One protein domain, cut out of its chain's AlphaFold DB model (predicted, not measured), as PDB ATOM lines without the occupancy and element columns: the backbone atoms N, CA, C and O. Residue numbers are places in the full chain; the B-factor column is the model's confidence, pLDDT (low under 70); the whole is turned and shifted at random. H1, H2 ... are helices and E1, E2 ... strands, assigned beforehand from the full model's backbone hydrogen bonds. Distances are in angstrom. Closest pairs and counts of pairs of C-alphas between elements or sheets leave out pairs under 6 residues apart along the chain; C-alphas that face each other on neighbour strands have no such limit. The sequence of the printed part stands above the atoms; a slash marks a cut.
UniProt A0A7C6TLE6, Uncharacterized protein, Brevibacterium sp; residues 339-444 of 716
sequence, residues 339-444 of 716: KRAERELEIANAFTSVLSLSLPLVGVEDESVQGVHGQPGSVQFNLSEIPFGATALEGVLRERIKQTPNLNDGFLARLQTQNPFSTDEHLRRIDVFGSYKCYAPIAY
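Overview. This is residues 339 to 444 of the 716 residues of an uncharacterized protein of Brevibacterium sp (UniProt A0A7C6TLE6). An antiparallel two-strand ribbon, E1 with E2, sits in the middle of an elongated body, with H1 near E2, H4 near E1, and H3 side by side with H1. H2 lies at one end of the long axis, Lys 339 of H1 at the other. The printed part has 106 residues, in order H1 H2 E1 H3 H4 E2, mostly helix; it is only just compact, close to loose, with a radius of gyration of the C-alphas of 15.5 A and spans of 49 by 26 by 20 A.

Arrangement. E1, residues 379 to 383, and E2, 432 to 436, are antiparallel at 153 degrees; N 382 and O 433 are 2.8 A apart, within hydrogen-bond range. H1, 339 to 357, has its closest C-alphas to E2 at Leu 355 and Val 432, 7.0 A. H1 touches H3, 392 to 402, at Ala 348 and Leu 397, closest C-alphas 6.4 A, a shallow tilt of 21 degrees, the same way. H4, 409 to 418, comes closest to E1 at Phe 411 and Gln 380, C-alphas 5.9 A. H3 and H4 are close but not clearly touching. H2, 366 to 373, is apart from H3. Every O i to N i+4 pair is within range in H1, H2 and H4; H3 has 6 of 7.

Along the chain. H1 runs 26.7 A from C-alpha 339 (17.893, -14.329, -6.361); H3 is 16.6 A long, H4 14.1 A. E2 ends at C-alpha 436 (-17.224, -4.780, -17.279).

Size, cuts and confidence. The C-alphas of Lys 339 and Val 372 are farthest apart, 50.6 A. The printed part has no cut; the link H4 to E2 is long. No printed residue is under 70 in pLDDT.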
ATOM      1  N   LYS A 339      18.799 -13.327  -5.773       90.19
ATOM      2  CA  LYS A 339      17.893 -14.329  -6.361       90.19
ATOM      3  C   LYS A 339      16.468 -14.174  -5.843       90.19
ATOM      4  O   LYS A 339      15.525 -14.398  -6.591       90.19
ATOM      5  N   ARG A 340      16.302 -13.773  -4.578       90.25
ATOM      6  CA  ARG A 340      14.981 -13.414  -4.046       90.25
ATOM      7  C   ARG A 340      14.394 -12.221  -4.795       90.25
ATOM      8  O   ARG A 340      13.268 -12.305  -5.261       90.25
ATOM      9  N   ALA A 341      15.183 -11.165  -4.990       90.50
ATOM     10  CA  ALA A 341      14.752  -9.991  -5.745       90.50
ATOM     11  C   ALA A 341      14.371 -10.327  -7.203       90.50
ATOM     12  O   ALA A 341      13.413  -9.773  -7.735       90.50
ATOM     13  N   GLU A 342      15.087 -11.259  -7.841       92.00
ATOM     14  CA  GLU A 342      14.738 -11.782  -9.168       92.00
ATOM     15  C   GLU A 342      13.369 -12.483  -9.161       92.00
ATOM     16  O   GLU A 342      12.504 -12.123  -9.957       92.00
ATOM     17  N   ARG A 343      13.123 -13.397  -8.210       92.69
ATOM     18  CA  ARG A 343      11.822 -14.081  -8.068       92.69
ATOM     19  C   ARG A 343      10.673 -13.116  -7.762       92.69
ATOM     20  O   ARG A 343       9.582 -13.261  -8.309       92.69
ATOM     21  N   GLU A 344      10.901 -12.111  -6.917       92.81
ATOM     22  CA  GLU A 344       9.911 -11.062  -6.641       92.81
ATOM     23  C   GLU A 344       9.542 -10.285  -7.915       92.81
ATOM     24  O   GLU A 344       8.362 -10.033  -8.182       92.81
ATOM     25  N   LEU A 345      10.537  -9.944  -8.739       93.62
ATOM     26  CA  LEU A 345      10.315  -9.285 -10.024       93.62
ATOM     27  C   LEU A 345       9.566 -10.191 -11.012       93.62
ATOM     28  O   LEU A 345       8.666  -9.719 -11.710       93.62
ATOM     29  N   GLU A 346       9.902 -11.480 -11.066       94.25
ATOM     30  CA  GLU A 346       9.200 -12.469 -11.890       94.25
ATOM     31  C   GLU A 346       7.721 -12.574 -11.511       94.25
ATOM     32  O   GLU A 346       6.865 -12.508 -12.394       94.25
ATOM     33  N   ILE A 347       7.407 -12.636 -10.212       96.06
ATOM     34  CA  ILE A 347       6.026 -12.627  -9.713       96.06
ATOM     35  C   ILE A 347       5.308 -11.345 -10.127       96.06
ATOM     36  O   ILE A 347       4.190 -11.407 -10.637       96.06
ATOM     37  N   ALA A 348       5.934 -10.181  -9.937       95.19
ATOM     38  CA  ALA A 348       5.320  -8.906 -10.293       95.19
ATOM     39  C   ALA A 348       5.010  -8.818 -11.798       95.19
ATOM     40  O   ALA A 348       3.933  -8.354 -12.177       95.19
ATOM     41  N   ASN A 349       5.923  -9.293 -12.648       95.44
ATOM     42  CA  ASN A 349       5.736  -9.327 -14.098       95.44
ATOM     43  C   ASN A 349       4.649 -10.328 -14.506       95.44
ATOM     44  O   ASN A 349       3.765  -9.983 -15.292       95.44
ATOM     45  N   ALA A 350       4.673 -11.539 -13.940       95.56
ATOM     46  CA  ALA A 350       3.658 -12.557 -14.182       95.56
ATOM     47  C   ALA A 350       2.266 -12.063 -13.772       95.56
ATOM     48  O   ALA A 350       1.306 -12.229 -14.521       95.56
ATOM     49  N   PHE A 351       2.160 -11.381 -12.632       96.19
ATOM     50  CA  PHE A 351       0.905 -10.808 -12.160       96.19
ATOM     51  C   PHE A 351       0.377  -9.716 -13.099       96.19
ATOM     52  O   PHE A 351      -0.811  -9.700 -13.411       96.19
ATOM     53  N   THR A 352       1.243  -8.844 -13.630       95.06
ATOM     54  CA  THR A 352       0.850  -7.883 -14.675       95.06
ATOM     55  C   THR A 352       0.344  -8.587 -15.937       95.06
ATOM     56  O   THR A 352      -0.672  -8.171 -16.497       95.06
ATOM     57  N   SER A 353       0.998  -9.668 -16.370       94.75
ATOM     58  CA  SER A 353       0.517 -10.475 -17.498       94.75
ATOM     59  C   SER A 353      -0.851 -11.097 -17.217       94.75
ATOM     60  O   SER A 353      -1.722 -11.029 -18.078       94.75
ATOM     61  N   VAL A 354      -1.075 -11.630 -16.011       95.19
ATOM     62  CA  VAL A 354      -2.377 -12.174 -15.598       95.19
ATOM     63  C   VAL A 354      -3.457 -11.094 -15.646       95.19
ATOM     64  O   VAL A 354      -4.477 -11.309 -16.287       95.19
ATOM     65  N   LEU A 355      -3.225  -9.905 -15.075       94.50
ATOM     66  CA  LEU A 355      -4.194  -8.800 -15.137       94.50
ATOM     67  C   LEU A 355      -4.572  -8.437 -16.582       94.50
ATOM     68  O   LEU A 355      -5.746  -8.207 -16.864       94.50
ATOM     69  N   SER A 356      -3.597  -8.428 -17.496       92.25
ATOM     70  CA  SER A 356      -3.836  -8.163 -18.919       92.25
ATOM     71  C   SER A 356      -4.625  -9.278 -19.608       92.25
ATOM     72  O   SER A 356      -5.480  -8.981 -20.438       92.25
ATOM     73  N   LEU A 357      -4.336 -10.545 -19.300       93.12
ATOM     74  CA  LEU A 357      -5.027 -11.707 -19.872       93.12
ATOM     75  C   LEU A 357      -6.441 -11.881 -19.307       93.12
ATOM     76  O   LEU A 357      -7.302 -12.457 -19.966       93.12
ATOM     77  N   SER A 358      -6.685 -11.368 -18.102       92.94
ATOM     78  CA  SER A 358      -7.986 -11.403 -17.441       92.94
ATOM     79  C   SER A 358      -8.952 -10.329 -17.931       92.94
ATOM     80  O   SER A 358     -10.115 -10.357 -17.528       92.94
ATOM     81  N   LEU A 359      -8.512  -9.376 -18.760       90.94
ATOM     82  CA  LEU A 359      -9.407  -8.370 -19.328       90.94
ATOM     83  C   LEU A 359     -10.498  -9.039 -20.184       90.94
ATOM     84  O   LEU A 359     -10.227 -10.032 -20.865       90.94
ATOM     85  N   PRO A 360     -11.740  -8.522 -20.174       88.50
ATOM     86  CA  PRO A 360     -12.810  -9.108 -20.969       88.50
ATOM     87  C   PRO A 360     -12.457  -9.157 -22.462       88.50
ATOM     88  O   PRO A 360     -12.018  -8.169 -23.042       88.50
ATOM     89  N   LEU A 361     -12.722 -10.303 -23.097       83.62
ATOM     90  CA  LEU A 361     -12.419 -10.556 -24.515       83.62
ATOM     91  C   LEU A 361     -13.152  -9.626 -25.491       83.62
ATOM     92  O   LEU A 361     -12.684  -9.408 -26.607       83.62
ATOM     93  N   VAL A 362     -14.330  -9.132 -25.109       83.25
ATOM     94  CA  VAL A 362     -15.139  -8.263 -25.968       83.25
ATOM     95  C   VAL A 362     -14.748  -6.814 -25.709       83.25
ATOM     96  O   VAL A 362     -14.769  -6.367 -24.569       83.25
ATOM     97  N   GLY A 363     -14.414  -6.069 -26.760       82.50
ATOM     98  CA  GLY A 363     -14.183  -4.629 -26.656       82.50
ATOM     99  C   GLY A 363     -15.482  -3.854 -26.423       82.50
ATOM    100  O   GLY A 363     -16.523  -4.186 -27.000       82.50
ATOM    101  N   VAL A 364     -15.394  -2.818 -25.591       87.62
ATOM    102  CA  VAL A 364     -16.374  -1.728 -25.479       87.62
ATOM    103  C   VAL A 364     -15.694  -0.430 -25.884       87.62
ATOM    104  O   VAL A 364     -14.512  -0.247 -25.604       87.62
ATOM    105  N   GLU A 365     -16.449   0.455 -26.527       86.12
ATOM    106  CA  GLU A 365     -15.963   1.777 -26.924       86.12
ATOM    107  C   GLU A 365     -16.326   2.816 -25.864       86.12
ATOM    108  O   GLU A 365     -17.510   3.014 -25.571       86.12
ATOM    109  N   ASP A 366     -15.327   3.498 -25.301       87.12
ATOM    110  CA  ASP A 366     -15.520   4.405 -24.163       87.12
ATOM    111  C   ASP A 366     -16.489   5.552 -24.480       87.12
ATOM    112  O   ASP A 366     -17.338   5.871 -23.649       87.12
ATOM    113  N   GLU A 367     -16.452   6.121 -25.689       87.88
ATOM    114  CA  GLU A 367     -17.397   7.169 -26.102       87.88
ATOM    115  C   GLU A 367     -18.839   6.648 -26.208       87.88
ATOM    116  O   GLU A 367     -19.787   7.350 -25.853       87.88
ATOM    117  N   SER A 368     -19.021   5.394 -26.640       88.81
ATOM    118  CA  SER A 368     -20.346   4.761 -26.698       88.81
ATOM    119  C   SER A 368     -20.887   4.467 -25.302       88.81
ATOM    120  O   SER A 368     -22.072   4.679 -25.038       88.81
ATOM    121  N   VAL A 369     -20.027   4.012 -24.386       90.50
ATOM    122  CA  VAL A 369     -20.407   3.829 -22.980       90.50
ATOM    123  C   VAL A 369     -20.746   5.181 -22.354       90.50
ATOM    124  O   VAL A 369     -21.798   5.298 -21.730       90.50
ATOM    125  N   GLN A 370     -19.929   6.210 -22.584       89.81
ATOM    126  CA  GLN A 370     -20.162   7.568 -22.097       89.81
ATOM    127  C   GLN A 370     -21.488   8.135 -22.618       89.81
ATOM    128  O   GLN A 370     -22.248   8.712 -21.842       89.81
ATOM    129  N   GLY A 371     -21.797   7.941 -23.903       86.12
ATOM    130  CA  GLY A 371     -23.036   8.416 -24.518       86.12
ATOM    131  C   GLY A 371     -24.302   7.772 -23.943       86.12
ATOM    132  O   GLY A 371     -25.329   8.439 -23.840       86.12
ATOM    133  N   VAL A 372     -24.237   6.500 -23.536       87.44
ATOM    134  CA  VAL A 372     -25.406   5.750 -23.033       87.44
ATOM    135  C   VAL A 372     -25.507   5.754 -21.506       87.44
ATOM    136  O   VAL A 372     -26.607   5.814 -20.963       87.44
ATOM    137  N   HIS A 373     -24.377   5.671 -20.802       88.12
ATOM    138  CA  HIS A 373     -24.309   5.495 -19.342       88.12
ATOM    139  C   HIS A 373     -23.776   6.728 -18.603       88.12
ATOM    140  O   HIS A 373     -23.748   6.730 -17.373       88.12
ATOM    141  N   GLY A 374     -23.331   7.768 -19.316       87.00
ATOM    142  CA  GLY A 374     -22.827   9.017 -18.732       87.00
ATOM    143  C   GLY A 374     -21.460   8.907 -18.046       87.00
ATOM    144  O   GLY A 374     -21.029   9.858 -17.394       87.00
ATOM    145  N   GLN A 375     -20.790   7.762 -18.163       86.69
ATOM    146  CA  GLN A 375     -19.476   7.466 -17.586       86.69
ATOM    147  C   GLN A 375     -18.671   6.616 -18.579       86.69
ATOM    148  O   GLN A 375     -19.292   5.854 -19.326       86.69
ATOM    149  N   PRO A 376     -17.329   6.683 -18.580       85.50
ATOM    150  CA  PRO A 376     -16.516   5.856 -19.465       85.50
ATOM    151  C   PRO A 376     -16.626   4.365 -19.109       85.50
ATOM    152  O   PRO A 376     -17.110   3.975 -18.033       85.50
ATOM    153  N   GLY A 377     -16.159   3.512 -20.023       85.75
ATOM    154  CA  GLY A 377     -15.987   2.093 -19.757       85.75
ATOM    155  C   GLY A 377     -15.092   1.897 -18.538       85.75
ATOM    156  O   GLY A 377     -14.080   2.567 -18.375       85.75
ATOM    157  N   SER A 378     -15.481   0.989 -17.644       90.44
ATOM    158  CA  SER A 378     -14.684   0.636 -16.477       90.44
ATOM    159  C   SER A 378     -14.629  -0.870 -16.286       90.44
ATOM    160  O   SER A 378     -15.637  -1.570 -16.440       90.44
ATOM    161  N   VAL A 379     -13.444  -1.357 -15.934       92.00
ATOM    162  CA  VAL A 379     -13.153  -2.764 -15.666       92.00
ATOM    163  C   VAL A 379     -13.073  -2.983 -14.162       92.00
ATOM    164  O   VAL A 379     -12.592  -2.142 -13.405       92.00
ATOM    165  N   GLN A 380     -13.541  -4.136 -13.712       92.44
ATOM    166  CA  GLN A 380     -13.349  -4.611 -12.348       92.44
ATOM    167  C   GLN A 380     -12.812  -6.040 -12.362       92.44
ATOM    168  O   GLN A 380     -13.157  -6.826 -13.249       92.44
ATOM    169  N   PHE A 381     -12.021  -6.383 -11.348       93.44
ATOM    170  CA  PHE A 381     -11.524  -7.740 -11.156       93.44
ATOM    171  C   PHE A 381     -12.248  -8.444 -10.008       93.44
ATOM    172  O   PHE A 381     -12.608  -7.832  -9.004       93.44
ATOM    173  N   ASN A 382     -12.400  -9.755 -10.141       92.88
ATOM    174  CA  ASN A 382     -12.620 -10.663  -9.027       92.88
ATOM    175  C   ASN A 382     -11.327 -11.454  -8.836       92.88
ATOM    176  O   ASN A 382     -10.906 -12.187  -9.733       92.88
ATOM    177  N   LEU A 383     -10.690 -11.245  -7.687       94.25
ATOM    178  CA  LEU A 383      -9.416 -11.851  -7.321       94.25
ATOM    179  C   LEU A 383      -9.680 -12.977  -6.324       94.25
ATOM    180  O   LEU A 383     -10.440 -12.793  -5.372       94.25
ATOM    181  N   SER A 384      -9.041 -14.120  -6.538       95.19
ATOM    182  CA  SER A 384      -8.818 -15.093  -5.466       95.19
ATOM    183  C   SER A 384      -7.823 -14.551  -4.428       95.19
ATOM    184  O   SER A 384      -7.303 -13.438  -4.563       95.19
ATOM    185  N   GLU A 385      -7.569 -15.323  -3.375       94.75
ATOM    186  CA  GLU A 385      -6.589 -14.958  -2.353       94.75
ATOM    187  C   GLU A 385      -5.167 -14.844  -2.924       94.75
ATOM    188  O   GLU A 385      -4.716 -15.675  -3.712       94.75
ATOM    189  N   ILE A 386      -4.447 -13.807  -2.494       96.12
ATOM    190  CA  ILE A 386      -3.080 -13.508  -2.922       96.12
ATOM    191  C   ILE A 386      -2.136 -13.747  -1.730       96.12
ATOM    192  O   ILE A 386      -2.146 -12.946  -0.790       96.12
ATOM    193  N   PRO A 387      -1.277 -14.786  -1.750       95.75
ATOM    194  CA  PRO A 387      -0.481 -15.222  -0.596       95.75
ATOM    195  C   PRO A 387       0.762 -14.358  -0.341       95.75
ATOM    196  O   PRO A 387       1.830 -14.870  -0.024       95.75
ATOM    197  N   PHE A 388       0.654 -13.037  -0.457       96.06
ATOM    198  CA  PHE A 388       1.781 -12.110  -0.275       96.06
ATOM    199  C   PHE A 388       1.532 -11.043   0.793       96.06
ATOM    200  O   PHE A 388       2.321 -10.108   0.918       96.06
ATOM    201  N   GLY A 389       0.477 -11.196   1.602       93.50
ATOM    202  CA  GLY A 389       0.216 -10.336   2.755       93.50
ATOM    203  C   GLY A 389       1.432 -10.211   3.681       93.50
ATOM    204  O   GLY A 389       2.120 -11.207   3.941       93.50
ATOM    205  N   ALA A 390       1.696  -8.993   4.151       90.62
ATOM    206  CA  ALA A 390       2.829  -8.620   5.002       90.62
ATOM    207  C   ALA A 390       4.230  -8.883   4.402       90.62
ATOM    208  O   ALA A 390       5.215  -8.943   5.135       90.62
ATOM    209  N   THR A 391       4.342  -9.018   3.077       91.44
ATOM    210  CA  THR A 391       5.632  -9.095   2.365       91.44
ATOM    211  C   THR A 391       5.877  -7.831   1.532       91.44
ATOM    212  O   THR A 391       4.954  -7.046   1.300       91.44
ATOM    213  N   ALA A 392       7.102  -7.636   1.027       89.19
ATOM    214  CA  ALA A 392       7.423  -6.515   0.134       89.19
ATOM    215  C   ALA A 392       6.575  -6.518  -1.157       89.19
ATOM    216  O   ALA A 392       6.248  -5.457  -1.694       89.19
ATOM    217  N   LEU A 393       6.147  -7.704  -1.610       93.75
ATOM    218  CA  LEU A 393       5.314  -7.871  -2.799       93.75
ATOM    219  C   LEU A 393       3.903  -7.308  -2.633       93.75
ATOM    220  O   LEU A 393       3.303  -6.914  -3.629       93.75
ATOM    221  N   GLU A 394       3.365  -7.211  -1.414       94.69
ATOM    222  CA  GLU A 394       2.006  -6.701  -1.210       94.69
ATOM    223  C   GLU A 394       1.839  -5.293  -1.802       94.69
ATOM    224  O   GLU A 394       0.920  -5.040  -2.585       94.69
ATOM    225  N   GLY A 395       2.758  -4.381  -1.470       93.19
ATOM    226  CA  GLY A 395       2.731  -3.011  -1.978       93.19
ATOM    227  C   GLY A 395       2.891  -2.956  -3.497       93.19
ATOM    228  O   GLY A 395       2.147  -2.242  -4.171       93.19
ATOM    229  N   VAL A 396       3.809  -3.762  -4.039       94.62
ATOM    230  CA  VAL A 396       4.084  -3.840  -5.482       94.62
ATOM    231  C   VAL A 396       2.851  -4.315  -6.246       94.62
ATOM    232  O   VAL A 396       2.432  -3.670  -7.205       94.62
ATOM    233  N   LEU A 397       2.228  -5.414  -5.816       95.50
ATOM    234  CA  LEU A 397       1.074  -5.995  -6.501       95.50
ATOM    235  C   LEU A 397      -0.169  -5.106  -6.387       95.50
ATOM    236  O   LEU A 397      -0.893  -4.950  -7.369       95.50
ATOM    237  N   ARG A 398      -0.394  -4.453  -5.238       94.44
ATOM    238  CA  ARG A 398      -1.456  -3.437  -5.104       94.44
ATOM    239  C   ARG A 398      -1.282  -2.306  -6.106       94.44
ATOM    240  O   ARG A 398      -2.263  -1.861  -6.698       94.44
ATOM    241  N   GLU A 399      -0.052  -1.846  -6.287       93.75
ATOM    242  CA  GLU A 399       0.251  -0.782  -7.235       93.75
ATOM    243  C   GLU A 399       0.045  -1.243  -8.684       93.75
ATOM    244  O   GLU A 399      -0.565  -0.520  -9.469       93.75
ATOM    245  N   ARG A 400       0.414  -2.487  -9.026       94.50
ATOM    246  CA  ARG A 400       0.097  -3.077 -10.342       94.50
ATOM    247  C   ARG A 400      -1.404  -3.103 -10.630       94.50
ATOM    248  O   ARG A 400      -1.799  -2.781 -11.745       94.50
ATOM    249  N   ILE A 401      -2.240  -3.436  -9.642       94.00
ATOM    250  CA  ILE A 401      -3.702  -3.406  -9.809       94.00
ATOM    251  C   ILE A 401      -4.165  -1.980 -10.128       94.00
ATOM    252  O   ILE A 401      -4.894  -1.787 -11.097       94.00
ATOM    253  N   LYS A 402      -3.712  -0.982  -9.356       92.00
ATOM    254  CA  LYS A 402      -4.093   0.432  -9.534       92.00
ATOM    255  C   LYS A 402      -3.643   1.027 -10.867       92.00
ATOM    256  O   LYS A 402      -4.308   1.917 -11.378       92.00
ATOM    257  N   GLN A 403      -2.539   0.534 -11.422       91.50
ATOM    258  CA  GLN A 403      -2.033   0.940 -12.735       91.50
ATOM    259  C   GLN A 403      -2.848   0.367 -13.905       91.50
ATOM    260  O   GLN A 403      -2.573   0.708 -15.053       91.50
ATOM    261  N   THR A 404      -3.845  -0.489 -13.644       89.88
ATOM    262  CA  THR A 404      -4.712  -1.011 -14.706       89.88
ATOM    263  C   THR A 404      -5.574   0.125 -15.276       89.88
ATOM    264  O   THR A 404      -6.269   0.790 -14.503       89.88
ATOM    265  N   PRO A 405      -5.575   0.350 -16.603       86.69
ATOM    266  CA  PRO A 405      -6.392   1.389 -17.226       86.69
ATOM    267  C   PRO A 405      -7.888   1.205 -16.952       86.69
ATOM    268  O   PRO A 405      -8.375   0.075 -16.899       86.69
ATOM    269  N   ASN A 406      -8.620   2.318 -16.832       86.50
ATOM    270  CA  ASN A 406     -10.082   2.334 -16.707       86.50
ATOM    271  C   ASN A 406     -10.616   1.449 -15.561       86.50
ATOM    272  O   ASN A 406     -11.667   0.821 -15.670       86.50
ATOM    273  N   LEU A 407      -9.891   1.357 -14.445       89.50
ATOM    274  CA  LEU A 407     -10.318   0.549 -13.309       89.50
ATOM    275  C   LEU A 407     -11.504   1.197 -12.578       89.50
ATOM    276  O   LEU A 407     -11.559   2.407 -12.384       89.50
ATOM    277  N   ASN A 408     -12.459   0.383 -12.140       90.25
ATOM    278  CA  ASN A 408     -13.641   0.875 -11.453       90.25
ATOM    279  C   ASN A 408     -13.345   1.382 -10.022       90.25
ATOM    280  O   ASN A 408     -12.844   0.629  -9.186       90.25
ATOM    281  N   ASP A 409     -13.782   2.602  -9.690       87.81
ATOM    282  CA  ASP A 409     -13.612   3.195  -8.348       87.81
ATOM    283  C   ASP A 409     -14.248   2.373  -7.219       87.81
ATOM    284  O   ASP A 409     -13.687   2.229  -6.131       87.81
ATOM    285  N   GLY A 410     -15.413   1.771  -7.475       88.50
ATOM    286  CA  GLY A 410     -16.075   0.885  -6.519       88.50
ATOM    287  C   GLY A 410     -15.284  -0.400  -6.273       88.50
ATOM    288  O   GLY A 410     -15.281  -0.924  -5.159       88.50
ATOM    289  N   PHE A 411     -14.567  -0.903  -7.282       90.62
ATOM    290  CA  PHE A 411     -13.610  -1.992  -7.096       90.62
ATOM    291  C   PHE A 411     -12.390  -1.533  -6.287       90.62
ATOM    292  O   PHE A 411     -12.006  -2.236  -5.357       90.62
ATOM    293  N   LEU A 412     -11.832  -0.348  -6.559       89.25
ATOM    294  CA  LEU A 412     -10.728   0.211  -5.769       89.25
ATOM    295  C   LEU A 412     -11.089   0.361  -4.284       89.25
ATOM    296  O   LEU A 412     -10.292  -0.006  -3.418       89.25
ATOM    297  N   ALA A 413     -12.301   0.827  -3.981       89.62
ATOM    298  CA  ALA A 413     -12.804   0.901  -2.612       89.62
ATOM    299  C   ALA A 413     -12.933  -0.493  -1.968       89.62
ATOM    300  O   ALA A 413     -12.499  -0.693  -0.833       89.62
ATOM    301  N   ARG A 414     -13.465  -1.489  -2.697       89.44
ATOM    302  CA  ARG A 414     -13.542  -2.886  -2.218       89.44
ATOM    303  C   ARG A 414     -12.168  -3.513  -1.997       89.44
ATOM    304  O   ARG A 414     -11.987  -4.235  -1.024       89.44
ATOM    305  N   LEU A 415     -11.190  -3.216  -2.849       88.88
ATOM    306  CA  LEU A 415      -9.820  -3.712  -2.717       88.88
ATOM    307  C   LEU A 415      -9.171  -3.260  -1.397       88.88
ATOM    308  O   LEU A 415      -8.375  -3.999  -0.814       88.88
ATOM    309  N   GLN A 416      -9.514  -2.056  -0.926       85.31
ATOM    310  CA  GLN A 416      -9.052  -1.524   0.357       85.31
ATOM    311  C   GLN A 416      -9.774  -2.162   1.549       85.31
ATOM    312  O   GLN A 416      -9.131  -2.458   2.550       85.31
ATOM    313  N   THR A 417     -11.089  -2.386   1.452       87.50
ATOM    314  CA  THR A 417     -11.894  -2.880   2.583       87.50
ATOM    315  C   THR A 417     -11.870  -4.397   2.745       87.50
ATOM    316  O   THR A 417     -11.844  -4.880   3.872       87.50
ATOM    317  N   GLN A 418     -11.876  -5.156   1.647       86.19
ATOM    318  CA  GLN A 418     -11.938  -6.623   1.667       86.19
ATOM    319  C   GLN A 418     -10.564  -7.289   1.703       86.19
ATOM    320  O   GLN A 418     -10.493  -8.461   2.039       86.19
ATOM    321  N   ASN A 419      -9.502  -6.552   1.361       87.50
ATOM    322  CA  ASN A 419      -8.110  -6.995   1.339       87.50
ATOM    323  C   ASN A 419      -7.886  -8.452   0.844       87.50
ATOM    324  O   ASN A 419      -7.836  -9.371   1.658       87.50
ATOM    325  N   PRO A 420      -7.625  -8.679  -0.458       91.44
ATOM    326  CA  PRO A 420      -7.385 -10.028  -0.983       91.44
ATOM    327  C   PRO A 420      -6.014 -10.619  -0.603       91.44
ATOM    328  O   PRO A 420      -5.714 -11.745  -0.991       91.44
ATOM    329  N   PHE A 421      -5.153  -9.874   0.100       95.06
ATOM    330  CA  PHE A 421      -3.805 -10.318   0.447       95.06
ATOM    331  C   PHE A 421      -3.811 -11.093   1.765       95.06
ATOM    332  O   PHE A 421      -4.070 -10.520   2.824       95.06
ATOM    333  N   SER A 422      -3.481 -12.384   1.698       93.75
ATOM    334  CA  SER A 422      -3.453 -13.300   2.838       93.75
ATOM    335  C   SER A 422      -2.027 -13.732   3.198       93.75
ATOM    336  O   SER A 422      -1.079 -13.595   2.412       93.75
ATOM    337  N   THR A 423      -1.869 -14.250   4.418       94.31
ATOM    338  CA  THR A 423      -0.634 -14.880   4.915       94.31
ATOM    339  C   THR A 423      -0.622 -16.395   4.743       94.31
ATOM    340  O   THR A 423       0.160 -17.064   5.407       94.31
ATOM    341  N   ASP A 424      -1.486 -16.939   3.882       92.19
ATOM    342  CA  ASP A 424      -1.547 -18.377   3.622       92.19
ATOM    343  C   ASP A 424      -0.242 -18.859   2.958       92.19
ATOM    344  O   ASP A 424       0.265 -18.246   2.011       92.19
ATOM    345  N   GLU A 425       0.318 -19.945   3.488       90.88
ATOM    346  CA  GLU A 425       1.569 -20.566   3.047       90.88
ATOM    347  C   GLU A 425       1.346 -21.738   2.079       90.88
ATOM    348  O   GLU A 425       2.313 -22.293   1.564       90.88
ATOM    349  N   HIS A 426       0.098 -22.115   1.795       92.38
ATOM    350  CA  HIS A 426      -0.263 -23.282   0.985       92.38
ATOM    351  C   HIS A 426      -0.780 -22.934  -0.419       92.38
ATOM    352  O   HIS A 426      -0.923 -23.828  -1.257       92.38
ATOM    353  N   LEU A 427      -1.055 -21.659  -0.714       94.06
ATOM    354  CA  LEU A 427      -1.592 -21.238  -2.013       94.06
ATOM    355  C   LEU A 427      -0.552 -21.366  -3.140       94.06
ATOM    356  O   LEU A 427       0.534 -20.786  -3.092       94.06
ATOM    357  N   ARG A 428      -0.925 -22.099  -4.198       94.00
ATOM    358  CA  ARG A 428      -0.086 -22.366  -5.388       94.00
ATOM    359  C   ARG A 428      -0.546 -21.655  -6.661       94.00
ATOM    360  O   ARG A 428       0.151 -21.704  -7.667       94.00
ATOM    361  N   ARG A 429      -1.715 -21.012  -6.643       94.50
ATOM    362  CA  ARG A 429      -2.276 -20.300  -7.801       94.50
ATOM    363  C   ARG A 429      -3.038 -19.053  -7.376       94.50
ATOM    364  O   ARG A 429      -3.556 -19.011  -6.264       94.50
ATOM    365  N   ILE A 430      -3.138 -18.094  -8.293       95.69
ATOM    366  CA  ILE A 430      -3.988 -16.908  -8.173       95.69
ATOM    367  C   ILE A 430      -4.893 -16.866  -9.406       95.69
ATOM    368  O   ILE A 430      -4.425 -16.676 -10.524       95.69
ATOM    369  N   ASP A 431      -6.190 -17.031  -9.186       95.94
ATOM    370  CA  ASP A 431      -7.236 -16.872 -10.191       95.94
ATOM    371  C   ASP A 431      -7.695 -15.401 -10.251       95.94
ATOM    372  O   ASP A 431      -7.965 -14.785  -9.209       95.94
ATOM    373  N   VAL A 432      -7.792 -14.841 -11.465       95.44
ATOM    374  CA  VAL A 432      -8.210 -13.453 -11.726       95.44
ATOM    375  C   VAL A 432      -9.227 -13.405 -12.864       95.44
ATOM    376  O   VAL A 432      -8.949 -13.847 -13.980       95.44
ATOM    377  N   PHE A 433     -10.387 -12.799 -12.607       93.69
ATOM    378  CA  PHE A 433     -11.448 -12.620 -13.603       93.69
ATOM    379  C   PHE A 433     -11.769 -11.140 -13.792       93.69
ATOM    380  O   PHE A 433     -12.228 -10.490 -12.854       93.69
ATOM    381  N   GLY A 434     -11.557 -10.604 -14.993       92.62
ATOM    382  CA  GLY A 434     -11.989  -9.257 -15.357       92.62
ATOM    383  C   GLY A 434     -13.408  -9.247 -15.919       92.62
ATOM    384  O   GLY A 434     -13.837 -10.161 -16.622       92.62
ATOM    385  N   SER A 435     -14.155  -8.196 -15.602       91.75
ATOM    386  CA  SER A 435     -15.500  -7.954 -16.130       91.75
ATOM    387  C   SER A 435     -15.745  -6.460 -16.302       91.75
ATOM    388  O   SER A 435     -15.173  -5.642 -15.579       91.75
ATOM    389  N   TYR A 436     -16.621  -6.108 -17.239       90.31
ATOM    390  CA  TYR A 436     -17.224  -4.780 -17.279       90.31
ATOM    391  C   TYR A 436     -18.421  -4.698 -16.331       90.31
ATOM    392  O   TYR A 436     -18.960  -5.714 -15.882       90.31
ATOM    393  N   LYS A 437     -18.891  -3.475 -16.076       84.75
ATOM    394  CA  LYS A 437     -20.253  -3.269 -15.570       84.75
ATOM    395  C   LYS A 437     -21.291  -3.766 -16.582       84.75
ATOM    396  O   LYS A 437     -20.991  -4.007 -17.751       84.75
ATOM    397  N   CYS A 438     -22.538  -3.886 -16.132       86.00
ATOM    398  CA  CYS A 438     -23.671  -4.187 -17.002       86.00
ATOM    399  C   CYS A 438     -23.943  -3.021 -17.965       86.00
ATOM    400  O   CYS A 438     -24.788  -2.170 -17.697       86.00
ATOM    401  N   TYR A 439     -23.208  -2.978 -19.076       89.38
ATOM    402  CA  TYR A 439     -23.427  -2.028 -20.160       89.38
ATOM    403  C   TYR A 439     -24.491  -2.523 -21.140       89.38
ATOM    404  O   TYR A 439     -24.668  -3.723 -21.355       89.38
ATOM    405  N   ALA A 440     -25.190  -1.572 -21.757       88.56
ATOM    406  CA  ALA A 440     -26.121  -1.838 -22.844       88.56
ATOM    407  C   ALA A 440     -25.388  -2.486 -24.040       88.56
ATOM    408  O   ALA A 440     -24.274  -2.060 -24.358       88.56
ATOM    409  N   PRO A 441     -26.005  -3.453 -24.752       88.00
ATOM    410  CA  PRO A 441     -25.377  -4.147 -25.883       88.00
ATOM    411  C   PRO A 441     -24.820  -3.219 -26.969       88.00
ATOM    412  O   PRO A 441     -23.846  -3.566 -27.626       88.00
ATOM    413  N   ILE A 442     -25.411  -2.028 -27.122       89.56
ATOM    414  CA  ILE A 442     -25.018  -1.018 -28.112       89.56
ATOM    415  C   ILE A 442     -23.583  -0.489 -27.927       89.56
ATOM    416  O   ILE A 442     -23.001   0.036 -28.868       89.56
ATOM    417  N   ALA A 443     -22.994  -0.652 -26.737       89.94
ATOM    418  CA  ALA A 443     -21.629  -0.217 -26.450       89.94
ATOM    419  C   ALA A 443     -20.550  -1.251 -26.835       89.94
ATOM    420  O   ALA A 443     -19.362  -0.928 -26.816       89.94
ATOM    421  N   TYR A 444     -20.933  -2.494 -27.161       90.50
ATOM    422  CA  TYR A 444     -20.000  -3.596 -27.416       90.50
ATOM    423  C   TYR A 444     -19.600  -3.686 -28.896       90.50
ATOM    424  O   TYR A 444     -20.163  -4.465 -29.675       90.50
TER     425      TYR A 444